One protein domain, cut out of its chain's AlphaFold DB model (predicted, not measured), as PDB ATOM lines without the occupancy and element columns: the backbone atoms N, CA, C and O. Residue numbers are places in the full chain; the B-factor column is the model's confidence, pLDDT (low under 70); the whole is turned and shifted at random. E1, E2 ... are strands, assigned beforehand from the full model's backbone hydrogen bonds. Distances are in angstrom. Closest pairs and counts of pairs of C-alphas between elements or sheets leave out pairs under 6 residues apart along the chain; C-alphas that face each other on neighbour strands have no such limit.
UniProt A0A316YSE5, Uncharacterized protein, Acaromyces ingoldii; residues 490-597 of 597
ATOM      1  N   CYS A 490      41.492  -6.697  31.457       88.00
ATOM      2  CA  CYS A 490      42.149  -5.423  31.172       88.00
ATOM      3  C   CYS A 490      41.664  -4.759  29.876       88.00
ATOM      4  O   CYS A 490      42.105  -3.650  29.568       88.00
ATOM      5  N   LEU A 491      40.780  -5.410  29.112       92.44
ATOM      6  CA  LEU A 491      40.173  -4.794  27.935       92.44
ATOM      7  C   LEU A 491      39.476  -3.487  28.331       92.44
ATOM      8  O   LEU A 491      38.906  -3.373  29.419       92.44
ATOM      9  N   PHE A 492      39.598  -2.483  27.462       93.62
ATOM     10  CA  PHE A 492      39.151  -1.104  27.683       93.62
ATOM     11  C   PHE A 492      39.786  -0.386  28.881       93.62
ATOM     12  O   PHE A 492      39.365   0.720  29.226       93.62
ATOM     13  N   GLN A 493      40.826  -0.951  29.510       91.62
ATOM     14  CA  GLN A 493      41.610  -0.204  30.488       91.62
ATOM     15  C   GLN A 493      42.107   1.094  29.841       91.62
ATOM     16  O   GLN A 493      42.637   1.093  28.728       91.62
ATOM     17  N   ARG A 494      41.905   2.199  30.562       92.81
ATOM     18  CA  ARG A 494      42.202   3.544  30.087       92.81
ATOM     19  C   ARG A 494      43.492   4.071  30.700       92.81
ATOM     20  O   ARG A 494      43.584   4.204  31.920       92.81
ATOM     21  N   TRP A 495      44.447   4.448  29.859       92.38
ATOM     22  CA  TRP A 495      45.614   5.241  30.257       92.38
ATOM     23  C   TRP A 495      45.461   6.672  29.763       92.38
ATOM     24  O   TRP A 495      44.949   6.894  28.671       92.38
ATOM     25  N   LYS A 496      45.905   7.642  30.570       92.00
ATOM     26  CA  LYS A 496      45.930   9.067  30.227       92.00
ATOM     27  C   LYS A 496      47.377   9.545  30.174       92.00
ATOM     28  O   LYS A 496      48.078   9.495  31.182       92.00
ATOM     29  N   PHE A 497      47.790  10.055  29.024       89.38
ATOM     30  CA  PHE A 497      49.114  10.615  28.779       89.38
ATOM     31  C   PHE A 497      49.019  12.137  28.770       89.38
ATOM     32  O   PHE A 497      48.328  12.718  27.936       89.38
ATOM     33  N   THR A 498      49.688  12.781  29.724       82.06
ATOM     34  CA  THR A 498      49.586  14.230  29.968       82.06
ATOM     35  C   THR A 498      50.723  15.039  29.360       82.06
ATOM     36  O   THR A 498      50.727  16.258  29.512       82.06
ATOM     37  N   ARG A 499      51.694  14.395  28.696       72.62
ATOM     38  CA  ARG A 499      52.717  15.126  27.943       72.62
ATOM     39  C   ARG A 499      52.021  15.852  26.788       72.62
ATOM     40  O   ARG A 499      51.433  15.167  25.949       72.62
ATOM     41  N   PRO A 500      52.053  17.195  26.748       61.34
ATOM     42  CA  PRO A 500      51.444  17.936  25.659       61.34
ATOM     43  C   PRO A 500      52.180  17.605  24.363       61.34
ATOM     44  O   PRO A 500      53.404  17.712  24.293       61.34
ATOM     45  N   VAL A 501      51.423  17.202  23.353       65.81
ATOM     46  CA  VAL A 501      51.866  17.195  21.957       65.81
ATOM     47  C   VAL A 501      51.323  18.490  21.352       65.81
ATOM     48  O   VAL A 501      50.270  18.955  21.794       65.81
ATOM     49  N   ALA A 502      52.035  19.119  20.414       68.69
ATOM     50  CA  ALA A 502      51.565  20.360  19.791       68.69
ATOM     51  C   ALA A 502      50.092  20.214  19.348       68.69
ATOM     52  O   ALA A 502      49.722  19.214  18.745       68.69
ATOM     53  N   GLY A 503      49.233  21.156  19.754       73.81
ATOM     54  CA  GLY A 503      47.794  21.123  19.454       73.81
ATOM     55  C   GLY A 503      46.904  20.281  20.388       73.81
ATOM     56  O   GLY A 503      45.682  20.420  20.322       73.81
ATOM     57  N   TYR A 504      47.458  19.491  21.319       86.06
ATOM     58  CA  TYR A 504      46.680  18.579  22.175       86.06
ATOM     59  C   TYR A 504      46.947  18.758  23.677       86.06
ATOM     60  O   TYR A 504      48.089  18.859  24.124       86.06
ATOM     61  N   ALA A 505      45.881  18.734  24.486       87.06
ATOM     62  CA  ALA A 505      45.967  18.812  25.945       87.06
ATOM     63  C   ALA A 505      46.472  17.503  26.571       87.06
ATOM     64  O   ALA A 505      47.292  17.519  27.488       87.06
ATOM     65  N   PHE A 506      45.940  16.367  26.115       91.62
ATOM     66  CA  PHE A 506      46.322  15.030  26.564       91.62
ATOM     67  C   PHE A 506      45.809  13.967  25.584       91.62
ATOM     68  O   PHE A 506      44.942  14.231  24.751       91.62
ATOM     69  N   THR A 507      46.329  12.747  25.709       92.38
ATOM     70  CA  THR A 507      45.890  11.575  24.934       92.38
ATOM     71  C   THR A 507      45.389  10.486  25.874       92.38
ATOM     72  O   THR A 507      45.945  10.316  26.961       92.38
ATOM     73  N   THR A 508      44.370   9.728  25.480       94.38
ATOM     74  CA  THR A 508      44.003   8.471  26.138       94.38
ATOM     75  C   THR A 508      44.195   7.272  25.226       94.38
ATOM     76  O   THR A 508      44.015   7.361  24.019       94.38
ATOM     77  N   LEU A 509      44.560   6.141  25.827       94.31
ATOM     78  CA  LEU A 509      44.529   4.818  25.205       94.31
ATOM     79  C   LEU A 509      43.481   3.986  25.935       94.31
ATOM     80  O   LEU A 509      43.569   3.851  27.153       94.31
ATOM     81  N   HIS A 510      42.545   3.414  25.188       95.19
ATOM     82  CA  HIS A 510      41.561   2.439  25.637       95.19
ATOM     83  C   HIS A 510      41.935   1.084  25.031       95.19
ATOM     84  O   HIS A 510      41.837   0.900  23.811       95.19
ATOM     85  N   LEU A 511      42.420   0.153  25.863       93.62
ATOM     86  CA  LEU A 511      43.005  -1.098  25.373       93.62
ATOM     87  C   LEU A 511      42.043  -1.849  24.454       93.62
ATOM     88  O   LEU A 511      40.926  -2.170  24.855       93.62
ATOM     89  N   GLY A 512      42.505  -2.172  23.247       93.62
ATOM     90  CA  GLY A 512      41.706  -2.943  22.299       93.62
ATOM     91  C   GLY A 512      40.567  -2.161  21.638       93.62
ATOM     92  O   GLY A 512      39.786  -2.778  20.928       93.62
ATOM     93  N   PHE A 513      40.468  -0.837  21.817       95.62
ATOM     94  CA  PHE A 513      39.367  -0.063  21.238       95.62
ATOM     95  C   PHE A 513      39.796   1.211  20.509       95.62
ATOM     96  O   PHE A 513      39.609   1.319  19.294       95.62
ATOM     97  N   SER A 514      40.371   2.178  21.226       96.25
ATOM     98  CA  SER A 514      40.660   3.499  20.663       96.25
ATOM     99  C   SER A 514      41.860   4.191  21.303       96.25
ATOM    100  O   SER A 514      42.244   3.911  22.441       96.25
ATOM    101  N   ILE A 515      42.444   5.122  20.551       96.12
ATOM    102  CA  ILE A 515      43.339   6.161  21.061       96.12
ATOM    103  C   ILE A 515      42.671   7.500  20.767       96.12
ATOM    104  O   ILE A 515      42.322   7.768  19.620       96.12
ATOM    105  N   VAL A 516      42.495   8.344  21.780       95.31
ATOM    106  CA  VAL A 516      41.796   9.627  21.641       95.31
ATOM    107  C   VAL A 516      42.724  10.760  22.048       95.31
ATOM    108  O   VAL A 516      43.235  10.783  23.165       95.31
ATOM    109  N   ARG A 517      42.947  11.720  21.150       94.00
ATOM    110  CA  ARG A 517      43.649  12.972  21.460       94.00
ATOM    111  C   ARG A 517      42.630  14.068  21.726       94.00
ATOM    112  O   ARG A 517      41.739  14.269  20.909       94.00
ATOM    113  N   TYR A 518      42.772  14.787  22.833       93.94
ATOM    114  CA  TYR A 518      41.886  15.896  23.196       93.94
ATOM    115  C   TYR A 518      42.558  17.228  22.876       93.94
ATOM    116  O   TYR A 518      43.732  17.421  23.206       93.94
ATOM    117  N   ALA A 519      41.827  18.137  22.233       92.69
ATOM    118  CA  ALA A 519      42.339  19.448  21.850       92.69
ATOM    119  C   ALA A 519      42.709  20.306  23.072       92.69
ATOM    120  O   ALA A 519      42.225  20.099  24.190       92.69
ATOM    121  N   VAL A 520      43.594  21.287  22.878       89.81
ATOM    122  CA  VAL A 520      43.925  22.257  23.935       89.81
ATOM    123  C   VAL A 520      42.658  22.975  24.411       89.81
ATOM    124  O   VAL A 520      41.875  23.470  23.611       89.81
ATOM    125  N   GLY A 521      42.467  23.043  25.732       89.19
ATOM    126  CA  GLY A 521      41.280  23.647  26.349       89.19
ATOM    127  C   GLY A 521      40.120  22.674  26.581       89.19
ATOM    128  O   GLY A 521      39.192  23.018  27.311       89.19
ATOM    129  N   VAL A 522      40.193  21.452  26.048       92.38
ATOM    130  CA  VAL A 522      39.160  20.423  26.209       92.38
ATOM    131  C   VAL A 522      39.531  19.465  27.341       92.38
ATOM    132  O   VAL A 522      40.514  18.730  27.270       92.38
ATOM    133  N   PHE A 523      38.726  19.463  28.406       92.19
ATOM    134  CA  PHE A 523      38.931  18.631  29.598       92.19
ATOM    135  C   PHE A 523      37.619  17.956  30.023       92.19
ATOM    136  O   PHE A 523      36.995  18.389  30.994       92.19
ATOM    137  N   PRO A 524      37.164  16.913  29.303       93.81
ATOM    138  CA  PRO A 524      35.938  16.211  29.652       93.81
ATOM    139  C   PRO A 524      36.049  15.541  31.024       93.81
ATOM    140  O   PRO A 524      37.119  15.071  31.428       93.81
ATOM    141  N   ASP A 525      34.914  15.440  31.713       93.81
ATOM    142  CA  ASP A 525      34.810  14.642  32.930       93.81
ATOM    143  C   ASP A 525      34.886  13.150  32.586       93.81
ATOM    144  O   ASP A 525      33.933  12.529  32.118       93.81
ATOM    145  N   MET A 526      36.057  12.570  32.825       91.06
ATOM    146  CA  MET A 526      36.349  11.171  32.527       91.06
ATOM    147  C   MET A 526      35.655  10.180  33.472       91.06
ATOM    148  O   MET A 526      35.696   8.975  33.208       91.06
ATOM    149  N   ALA A 527      35.036  10.650  34.560       92.75
ATOM    150  CA  ALA A 527      34.186   9.828  35.419       92.75
ATOM    151  C   ALA A 527      32.761   9.665  34.860       92.75
ATOM    152  O   ALA A 527      31.971   8.914  35.429       92.75
ATOM    153  N   ARG A 528      32.438  10.346  33.752       93.56
ATOM    154  CA  ARG A 528      31.132  10.318  33.090       93.56
ATOM    155  C   ARG A 528      31.216   9.656  31.718       93.56
ATOM    156  O   ARG A 528      32.221   9.775  31.012       93.56
ATOM    157  N   THR A 529      30.141   8.978  31.343       92.81
ATOM    158  CA  THR A 529      29.991   8.308  30.047       92.81
ATOM    159  C   THR A 529      29.632   9.332  28.981       92.81
ATOM    160  O   THR A 529      28.704  10.115  29.161       92.81
ATOM    161  N   GLU A 530      30.354   9.359  27.864       93.50
ATOM    162  CA  GLU A 530      29.999  10.241  26.750       93.50
ATOM    163  C   GLU A 530      28.739   9.749  26.048       93.50
ATOM    164  O   GLU A 530      28.665   8.582  25.672       93.50
ATOM    165  N   ARG A 531      27.763  10.630  25.829       91.12
ATOM    166  CA  ARG A 531      26.573  10.288  25.048       91.12
ATOM    167  C   ARG A 531      26.897  10.311  23.551       91.12
ATOM    168  O   ARG A 531      26.678  11.321  22.892       91.12
ATOM    169  N   THR A 532      27.426   9.208  23.028       90.19
ATOM    170  CA  THR A 532      27.807   9.067  21.607       90.19
ATOM    171  C   THR A 532      26.671   8.566  20.706       90.19
ATOM    172  O   THR A 532      26.748   8.697  19.489       90.19
ATOM    173  N   TRP A 533      25.611   8.006  21.282       87.31
ATOM    174  CA  TRP A 533      24.483   7.431  20.547       87.31
ATOM    175  C   TRP A 533      23.433   8.480  20.161       87.31
ATOM    176  O   TRP A 533      23.450   9.625  20.620       87.31
ATOM    177  N   ALA A 534      22.495   8.076  19.303       76.00
ATOM    178  CA  ALA A 534      21.422   8.922  18.809       76.00
ATOM    179  C   ALA A 534      20.561   9.489  19.950       76.00
ATOM    180  O   ALA A 534      20.230   8.817  20.931       76.00
ATOM    181  N   THR A 535      20.178  10.753  19.789       60.09
ATOM    182  CA  THR A 535      19.473  11.545  20.795       60.09
ATOM    183  C   THR A 535      18.022  11.100  20.956       60.09
ATOM    184  O   THR A 535      17.146  11.481  20.180       60.09
ATOM    185  N   PHE A 536      17.765  10.350  22.021       63.19
ATOM    186  CA  PHE A 536      16.474  10.334  22.707       63.19
ATOM    187  C   PHE A 536      16.551  11.241  23.952       63.19
ATOM    188  O   PHE A 536      17.652  11.672  24.307       63.19
ATOM    189  N   PRO A 537      15.427  11.572  24.621       69.62
ATOM    190  CA  PRO A 537      15.480  12.307  25.884       69.62
ATOM    191  C   PRO A 537      16.429  11.607  26.865       69.62
ATOM    192  O   PRO A 537      16.297  10.405  27.067       69.62
ATOM    193  N   GLU A 538      17.369  12.348  27.458       62.38
ATOM    194  CA  GLU A 538      18.457  11.802  28.297       62.38
ATOM    195  C   GLU A 538      17.959  10.812  29.358       62.38
ATOM    196  O   GLU A 538      18.532   9.738  29.532       62.38
ATOM    197  N   SER A 539      16.811  11.120  29.964       75.81
ATOM    198  CA  SER A 539      16.238  10.368  31.078       75.81
ATOM    199  C   SER A 539      15.841   8.923  30.777       75.81
ATOM    200  O   SER A 539      15.562   8.184  31.720       75.81
ATOM    201  N   ILE A 540      15.786   8.494  29.509       85.94
ATOM    202  CA  ILE A 540      15.424   7.104  29.184       85.94
ATOM    203  C   ILE A 540      16.576   6.111  29.372       85.94
ATOM    204  O   ILE A 540      16.316   4.915  29.334       85.94
ATOM    205  N   PHE A 541      17.813   6.593  29.549       87.69
ATOM    206  CA  PHE A 541      19.007   5.754  29.729       87.69
ATOM    207  C   PHE A 541      19.609   5.840  31.143       87.69
ATOM    208  O   PHE A 541      20.387   4.970  31.544       87.69
ATOM    209  N   ASP A 542      19.237   6.871  31.910       86.12
ATOM    210  CA  ASP A 542      19.813   7.203  33.223       86.12
ATOM    211  C   ASP A 542      19.638   6.102  34.286       86.12
ATOM    212  O   ASP A 542      20.340   6.108  35.297       86.12
ATOM    213  N   HIS A 543      18.701   5.159  34.104       87.94
ATOM    214  CA  HIS A 543      18.488   4.063  35.060       87.94
ATOM    215  C   HIS A 543      19.536   2.951  34.957       87.94
ATOM    216  O   HIS A 543      19.692   2.205  35.922       87.94
ATOM    217  N   SER A 544      20.190   2.802  33.801       88.81
ATOM    218  CA  SER A 544      21.115   1.692  33.520       88.81
ATOM    219  C   SER A 544      22.553   2.169  33.320       88.81
ATOM    220  O   SER A 544      23.496   1.505  33.748       88.81
ATOM    221  N   LEU A 545      22.743   3.340  32.703       89.06
ATOM    222  CA  LEU A 545      24.073   3.846  32.377       89.06
ATOM    223  C   LEU A 545      24.688   4.686  33.510       89.06
ATOM    224  O   LEU A 545      23.970   5.336  34.272       89.06
ATOM    225  N   PRO A 546      26.034   4.747  33.604       88.75
ATOM    226  CA  PRO A 546      26.705   5.720  34.459       88.75
ATOM    227  C   PRO A 546      26.332   7.162  34.075       88.75
ATOM    228  O   PRO A 546      25.911   7.397  32.941       88.75
ATOM    229  N   PRO A 547      26.562   8.153  34.961       91.00
ATOM    230  CA  PRO A 547      26.223   9.545  34.682       91.00
ATOM    231  C   PRO A 547      26.755  10.012  33.322       91.00
ATOM    232  O   PRO A 547      27.957   9.945  33.057       91.00
ATOM    233  N   LEU A 548      25.854  10.505  32.476       90.81
ATOM    234  CA  LEU A 548      26.161  10.887  31.097       90.81
ATOM    235  C   LEU A 548      26.799  12.273  31.026       90.81
ATOM    236  O   LEU A 548      26.465  13.131  31.834       90.81
ATOM    237  N   ARG A 549      27.679  12.528  30.060       92.06
ATOM    238  CA  ARG A 549      28.174  13.865  29.693       92.06
ATOM    239  C   ARG A 549      27.897  14.158  28.224       92.06
ATOM    240  O   ARG A 549      27.697  13.234  27.431       92.06
ATOM    241  N   ASP A 550      27.958  15.438  27.878       91.12
ATOM    242  CA  ASP A 550      27.759  15.887  26.505       91.12
ATOM    243  C   ASP A 550      28.782  15.270  25.535       91.12
ATOM    244  O   ASP A 550      29.941  15.034  25.920       91.12
ATOM    245  N   PRO A 551      28.345  14.983  24.292       92.12
ATOM    246  CA  PRO A 551      29.233  14.523  23.237       92.12
ATOM    247  C   PRO A 551      30.267  15.592  22.896       92.12
ATOM    248  O   PRO A 551      29.981  16.788  22.920       92.12
ATOM    249  N   LEU A 552      31.461  15.136  22.544       94.00
ATOM    250  CA  LEU A 552      32.524  15.968  22.001       94.00
ATOM    251  C   LEU A 552      32.451  15.974  20.476       94.00
ATOM    252  O   LEU A 552      32.083  14.980  19.847       94.00
ATOM    253  N   VAL A 553      32.845  17.090  19.871       93.25
ATOM    254  CA  VAL A 553      32.889  17.232  18.417       93.25
ATOM    255  C   VAL A 553      34.168  16.588  17.875       93.25
ATOM    256  O   VAL A 553      35.282  17.050  18.132       93.25
ATOM    257  N   GLU A 554      34.017  15.514  17.103       91.81
ATOM    258  CA  GLU A 554      35.130  14.856  16.409       91.81
ATOM    259  C   GLU A 554      35.796  15.819  15.406       91.81
ATOM    260  O   GLU A 554      35.116  16.519  14.656       91.81
ATOM    261  N   GLY A 555      37.129  15.878  15.400       89.56
ATOM    262  CA  GLY A 555      37.925  16.798  14.581       89.56
ATOM    263  C   GLY A 555      38.074  18.215  15.149       89.56
ATOM    264  O   GLY A 555      38.844  19.002  14.604       89.56
ATOM    265  N   VAL A 556      37.370  18.545  16.238       91.44
ATOM    266  CA  VAL A 556      37.463  19.852  16.914       91.44
ATOM    267  C   VAL A 556      37.872  19.667  18.368       91.44
ATOM    268  O   VAL A 556      38.945  20.107  18.771       91.44
ATOM    269  N   ASP A 557      37.045  18.974  19.147       94.12
ATOM    270  CA  ASP A 557      37.282  18.748  20.569       94.12
ATOM    271  C   ASP A 557      38.197  17.544  20.810       94.12
ATOM    272  O   ASP A 557      38.988  17.510  21.761       94.12
ATOM    273  N   ARG A 558      38.073  16.532  19.945       93.25
ATOM    274  CA  ARG A 558      38.827  15.282  20.021       93.25
ATOM    275  C   ARG A 558      39.149  14.712  18.644       93.25
ATOM    276  O   ARG A 558      38.460  14.994  17.670       93.25
ATOM    277  N   PHE A 559      40.172  13.871  18.601       93.06
ATOM    278  CA  PHE A 559      40.619  13.155  17.413       93.06
ATOM    279  C   PHE A 559      40.832  11.688  17.776       93.06
ATOM    280  O   PHE A 559      41.704  11.356  18.586       93.06
ATOM    281  N   THR A 560      40.027  10.820  17.180       94.81
ATOM    282  CA  THR A 560      39.884   9.421  17.561       94.81
ATOM    283  C   THR A 560      40.522   8.510  16.520       94.81
ATOM    284  O   THR A 560      40.158   8.513  15.347       94.81
ATOM    285  N   TYR A 561      41.451   7.675  16.969       96.00
ATOM    286  CA  TYR A 561      42.015   6.578  16.199       96.00
ATOM    287  C   TYR A 561      41.340   5.282  16.656       96.00
ATOM    288  O   TYR A 561      41.402   4.926  17.835       96.00
ATOM    289  N   ARG A 562      40.679   4.576  15.737       94.94
ATOM    290  CA  ARG A 562      39.954   3.327  16.015       94.94
ATOM    291  C   ARG A 562      40.827   2.117  15.710       94.94
ATOM    292  O   ARG A 562      41.610   2.147  14.768       94.94
ATOM    293  N   LEU A 563      40.689   1.052  16.497       95.12
ATOM    294  CA  LEU A 563      41.426  -0.189  16.272       95.12
ATOM    295  C   LEU A 563      40.990  -0.866  14.957       95.12
ATOM    296  O   LEU A 563      39.852  -1.319  14.827       95.12
ATOM    297  N   GLU A 564      41.923  -1.014  14.017       93.56
ATOM    298  CA  GLU A 564      41.705  -1.713  12.740       93.56
ATOM    299  C   GLU A 564      42.620  -2.934  12.547       93.56
ATOM    300  O   GLU A 564      42.272  -3.854  11.805       93.56
ATOM    301  N   GLY A 565      43.734  -3.014  13.280       91.88
ATOM    302  CA  GLY A 565      44.630  -4.175  13.302       91.88
ATOM    303  C   GLY A 565      44.964  -4.607  14.729       91.88
ATOM    304  O   GLY A 565      45.158  -3.763  15.596       91.88
ATOM    305  N   SER A 566      44.998  -5.914  14.990       93.19
ATOM    306  CA  SER A 566      45.341  -6.488  16.301       93.19
ATOM    307  C   SER A 566      45.801  -7.931  16.103       93.19
ATOM    308  O   SER A 566      45.026  -8.755  15.596       93.19
ATOM    309  N   GLY A 567      47.052  -8.242  16.441       90.88
ATOM    310  CA  GLY A 567      47.609  -9.573  16.213       90.88
ATOM    311  C   GLY A 567      49.098  -9.699  16.514       90.88
ATOM    312  O   GLY A 567      49.779  -8.722  16.810       90.88
ATOM    313  N   ASP A 568      49.576 -10.937  16.441       85.75
ATOM    314  CA  ASP A 568      50.990 -11.269  16.590       85.75
ATOM    315  C   ASP A 568      51.762 -10.995  15.297       85.75
ATOM    316  O   ASP A 568      51.304 -11.343  14.205       85.75
ATOM    317  N   GLU A 569      52.950 -10.423  15.443       82.75
ATOM    318  CA  GLU A 569      53.959 -10.332  14.394       82.75
ATOM    319  C   GLU A 569      54.894 -11.554  14.438       82.75
ATOM    320  O   GLU A 569      54.957 -12.306  15.418       82.75
ATOM    321  N   ALA A 570      55.623 -11.788  13.344       72.56
ATOM    322  CA  ALA A 570      56.448 -12.991  13.164       72.56
ATOM    323  C   ALA A 570      57.596 -13.137  14.186       72.56
ATOM    324  O   ALA A 570      58.148 -14.226  14.343       72.56
ATOM    325  N   ASP A 571      57.970 -12.054  14.860       76.94
ATOM    326  CA  ASP A 571      59.029 -11.971  15.868       76.94
ATOM    327  C   ASP A 571      58.517 -12.108  17.315       76.94
ATOM    328  O   ASP A 571      59.304 -12.014  18.255       76.94
ATOM    329  N   GLY A 572      57.221 -12.380  17.503       78.50
ATOM    330  CA  GLY A 572      56.599 -12.530  18.821       78.50
ATOM    331  C   GLY A 572      56.174 -11.210  19.467       78.50
ATOM    332  O   GLY A 572      55.627 -11.237  20.570       78.50
ATOM    333  N   VAL A 573      56.378 -10.078  18.786       85.94
ATOM    334  CA  VAL A 573      55.833  -8.777  19.181       85.94
ATOM    335  C   VAL A 573      54.332  -8.767  18.904       85.94
ATOM    336  O   VAL A 573      53.878  -9.182  17.837       85.94
ATOM    337  N   PHE A 574      53.533  -8.278  19.852       90.19
ATOM    338  CA  PHE A 574      52.103  -8.084  19.617       90.19
ATOM    339  C   PHE A 574      51.862  -6.668  19.088       90.19
ATOM    340  O   PHE A 574      52.274  -5.694  19.717       90.19
ATOM    341  N   ARG A 575      51.197  -6.534  17.938       92.00
ATOM    342  CA  ARG A 575      50.941  -5.248  17.275       92.00
ATOM    343  C   ARG A 575      49.465  -4.890  17.309       92.00
ATOM    344  O   ARG A 575      48.586  -5.720  17.066       92.00
ATOM    345  N   GLN A 576      49.199  -3.609  17.539       93.44
ATOM    346  CA  GLN A 576      47.892  -2.998  17.334       93.44
ATOM    347  C   GLN A 576      48.012  -1.791  16.405       93.44
ATOM    348  O   GLN A 576      48.850  -0.920  16.623       93.44
ATOM    349  N   THR A 577      47.140  -1.719  15.405       94.31
ATOM    350  CA  THR A 577      47.085  -0.625  14.431       94.31
ATOM    351  C   THR A 577      45.791   0.152  14.636       94.31
ATOM    352  O   THR A 577      44.692  -0.405  14.544       94.31
ATOM    353  N   TYR A 578      45.934   1.441  14.914       95.06
ATOM    354  CA  TYR A 578      44.849   2.379  15.149       95.06
ATOM    355  C   TYR A 578      44.808   3.408  14.026       95.06
ATOM    356  O   TYR A 578      45.819   4.033  13.712       95.06
ATOM    357  N   VAL A 579      43.637   3.611  13.434       93.94
ATOM    358  CA  VAL A 579      43.471   4.452  12.248       93.94
ATOM    359  C   VAL A 579      42.474   5.563  12.542       93.94
ATOM    360  O   VAL A 579      41.369   5.320  13.032       93.94
ATOM    361  N   ARG A 580      42.865   6.796  12.227       92.94
ATOM    362  CA  ARG A 580      41.969   7.942  12.093       92.94
ATOM    363  C   ARG A 580      41.741   8.154  10.606       92.94
ATOM    364  O   ARG A 580      42.669   8.501   9.878       92.94
ATOM    365  N   ARG A 581      40.516   7.907  10.157       87.50
ATOM    366  CA  ARG A 581      40.139   8.088   8.755       87.50
ATOM    367  C   ARG A 581      39.993   9.573   8.438       87.50
ATOM    368  O   ARG A 581      39.470  10.318   9.264       87.50
ATOM    369  N   ALA A 582      40.445   9.977   7.258       80.81
ATOM    370  CA  ALA A 582      40.313  11.338   6.761       80.81
ATOM    371  C   ALA A 582      38.845  11.788   6.745       80.81
ATOM    372  O   ALA A 582      37.962  11.053   6.290       80.81
ATOM    373  N   ALA A 583      38.578  13.009   7.212       77.31
ATOM    374  CA  ALA A 583      37.226  13.571   7.206       77.31
ATOM    375  C   ALA A 583      36.813  14.105   5.823       77.31
ATOM    376  O   ALA A 583      35.630  14.319   5.558       77.31
ATOM    377  N   SER A 584      37.785  14.325   4.934       76.81
ATOM    378  CA  SER A 584      37.587  14.850   3.583       76.81
ATOM    379  C   SER A 584      38.550  14.195   2.596       76.81
ATOM    380  O   SER A 584      39.588  13.681   2.995       76.81
ATOM    381  N   GLU A 585      38.249  14.277   1.300       76.25
ATOM    382  CA  GLU A 585      39.132  13.767   0.233       76.25
ATOM    383  C   GLU A 585      40.489  14.490   0.161       76.25
ATOM    384  O   GLU A 585      41.410  14.023  -0.502       76.25
ATOM    385  N   THR A 586      40.610  15.637   0.830       76.94
ATOM    386  CA  THR A 586      41.835  16.441   0.895       76.94
ATOM    387  C   THR A 586      42.703  16.138   2.116       76.94
ATOM    388  O   THR A 586      43.830  16.620   2.186       76.94
ATOM    389  N   GLU A 587      42.190  15.377   3.084       76.38
ATOM    390  CA  GLU A 587      42.938  14.934   4.262       76.38
ATOM    391  C   GLU A 587      43.436  13.495   4.040       76.38
ATOM    392  O   GLU A 587      42.793  12.703   3.354       76.38
ATOM    393  N   ASN A 588      44.589  13.148   4.616       81.75
ATOM    394  CA  ASN A 588      45.098  11.778   4.600       81.75
ATOM    395  C   ASN A 588      44.659  11.016   5.853       81.75
ATOM    396  O   ASN A 588      44.610  11.574   6.953       81.75
ATOM    397  N   ASP A 589      44.422   9.711   5.698       85.75
ATOM    398  CA  ASP A 589      44.299   8.805   6.838       85.75
ATOM    399  C   ASP A 589      45.561   8.906   7.712       85.75
ATOM    400  O   ASP A 589      46.688   8.969   7.215       85.75
ATOM    401  N   SER A 590      45.373   8.920   9.028       87.25
ATOM    402  CA  SER A 590      46.460   8.950  10.009       87.25
ATOM    403  C   SER A 590      46.501   7.620  10.755       87.25
ATOM    404  O   SER A 590      45.461   7.118  11.183       87.25
ATOM    405  N   VAL A 591      47.690   7.047  10.944       89.62
ATOM    406  CA  VAL A 591      47.849   5.722  11.560       89.62
ATOM    407  C   VAL A 591      48.819   5.781  12.730       89.62
ATOM    408  O   VAL A 591      49.880   6.392  12.645       89.62
ATOM    409  N   LEU A 592      48.428   5.133  13.824       89.50
ATOM    410  CA  LEU A 592      49.245   4.907  15.004       89.50
ATOM    411  C   LEU A 592      49.411   3.411  15.218       89.50
ATOM    412  O   LEU A 592      48.442   2.653  15.176       89.50
ATOM    413  N   GLU A 593      50.639   2.999  15.490       89.56
ATOM    414  CA  GLU A 593      50.976   1.602  15.723       89.56
ATOM    415  C   GLU A 593      51.529   1.444  17.129       89.56
ATOM    416  O   GLU A 593      52.417   2.186  17.546       89.56
ATOM    417  N   LEU A 594      50.981   0.485  17.869       88.81
ATOM    418  CA  LEU A 594      51.479   0.094  19.176       88.81
ATOM    419  C   LEU A 594      52.105  -1.288  19.066       88.81
ATOM    420  O   LEU A 594      51.425  -2.254  18.717       88.81
ATOM    421  N   PHE A 595      53.389  -1.361  19.398       88.38
ATOM    422  CA  PHE A 595      54.151  -2.598  19.499       88.38
ATOM    423  C   PHE A 595      54.351  -2.922  20.978       88.38
ATOM    424  O   PHE A 595      54.929  -2.131  21.726       88.38
ATOM    425  N   TRP A 596      53.841  -4.070  21.402       86.44
ATOM    426  CA  TRP A 596      53.966  -4.576  22.761       86.44
ATOM    427  C   TRP A 596      55.117  -5.584  22.796       86.44
ATOM    428  O   TRP A 596      55.046  -6.622  22.130       86.44
ATOM    429  N   ILE A 597      56.173  -5.228  23.534       79.56
ATOM    430  CA  ILE A 597      57.469  -5.924  23.603       79.56
ATOM    431  C   ILE A 597      57.618  -6.644  24.941       79.56
ATOM    432  O   ILE A 597      57.221  -6.046  25.971       79.56
TER     433      ILE A 597
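AT A GLANCE: This is residues 490 to 597 of the 597 residues of an uncharacterized protein of Acaromyces ingoldii (UniProt A0A316YSE5). With little regular structure, this is one twisted six-stranded sheet, curled like part of a barrel, and a long loop, residues 520 to 557, reaching away from it between E3 and E4. E1 to E6 form a meander, each strand the antiparallel neighbour of the one before. The class is all strand, with 42 of 108 printed residues in named strands; the whole is only just loose, close to compact, with radius of gyration of the C-alphas 15.8 A and spans of 50 by 34 by 29 A.

IN THESE COORDINATES: E1 is residues 494 to 497, from C-alpha 494 at (42.202, 3.544, 30.087); E2 504 to 510; E3 514 to 519; E4 558 to 568, 29.4 A; E5 574 to 580; E6 590 to 596, to C-alpha 596 at (53.966, -4.576, 22.761).

HOW THE PARTS SIT: Within hydrogen-bond range are N 497 and O 507 of E1 and E2, 2.8 A, and N 578 and O 592 of E5 and E6, 2.8 A. E4 is staggered, pairing with E3 over 558 to 562 and with E5 over 562 to 568. Edge strands E1 and E6 are apart.

THE WHOLE: The farthest C-alphas, Pro 537 and Asp 571, are 50.9 A apart. The link E3 to E4 is long. The printed part has no cut; residues 500 to 502 and 535 to 538 have pLDDT under 70.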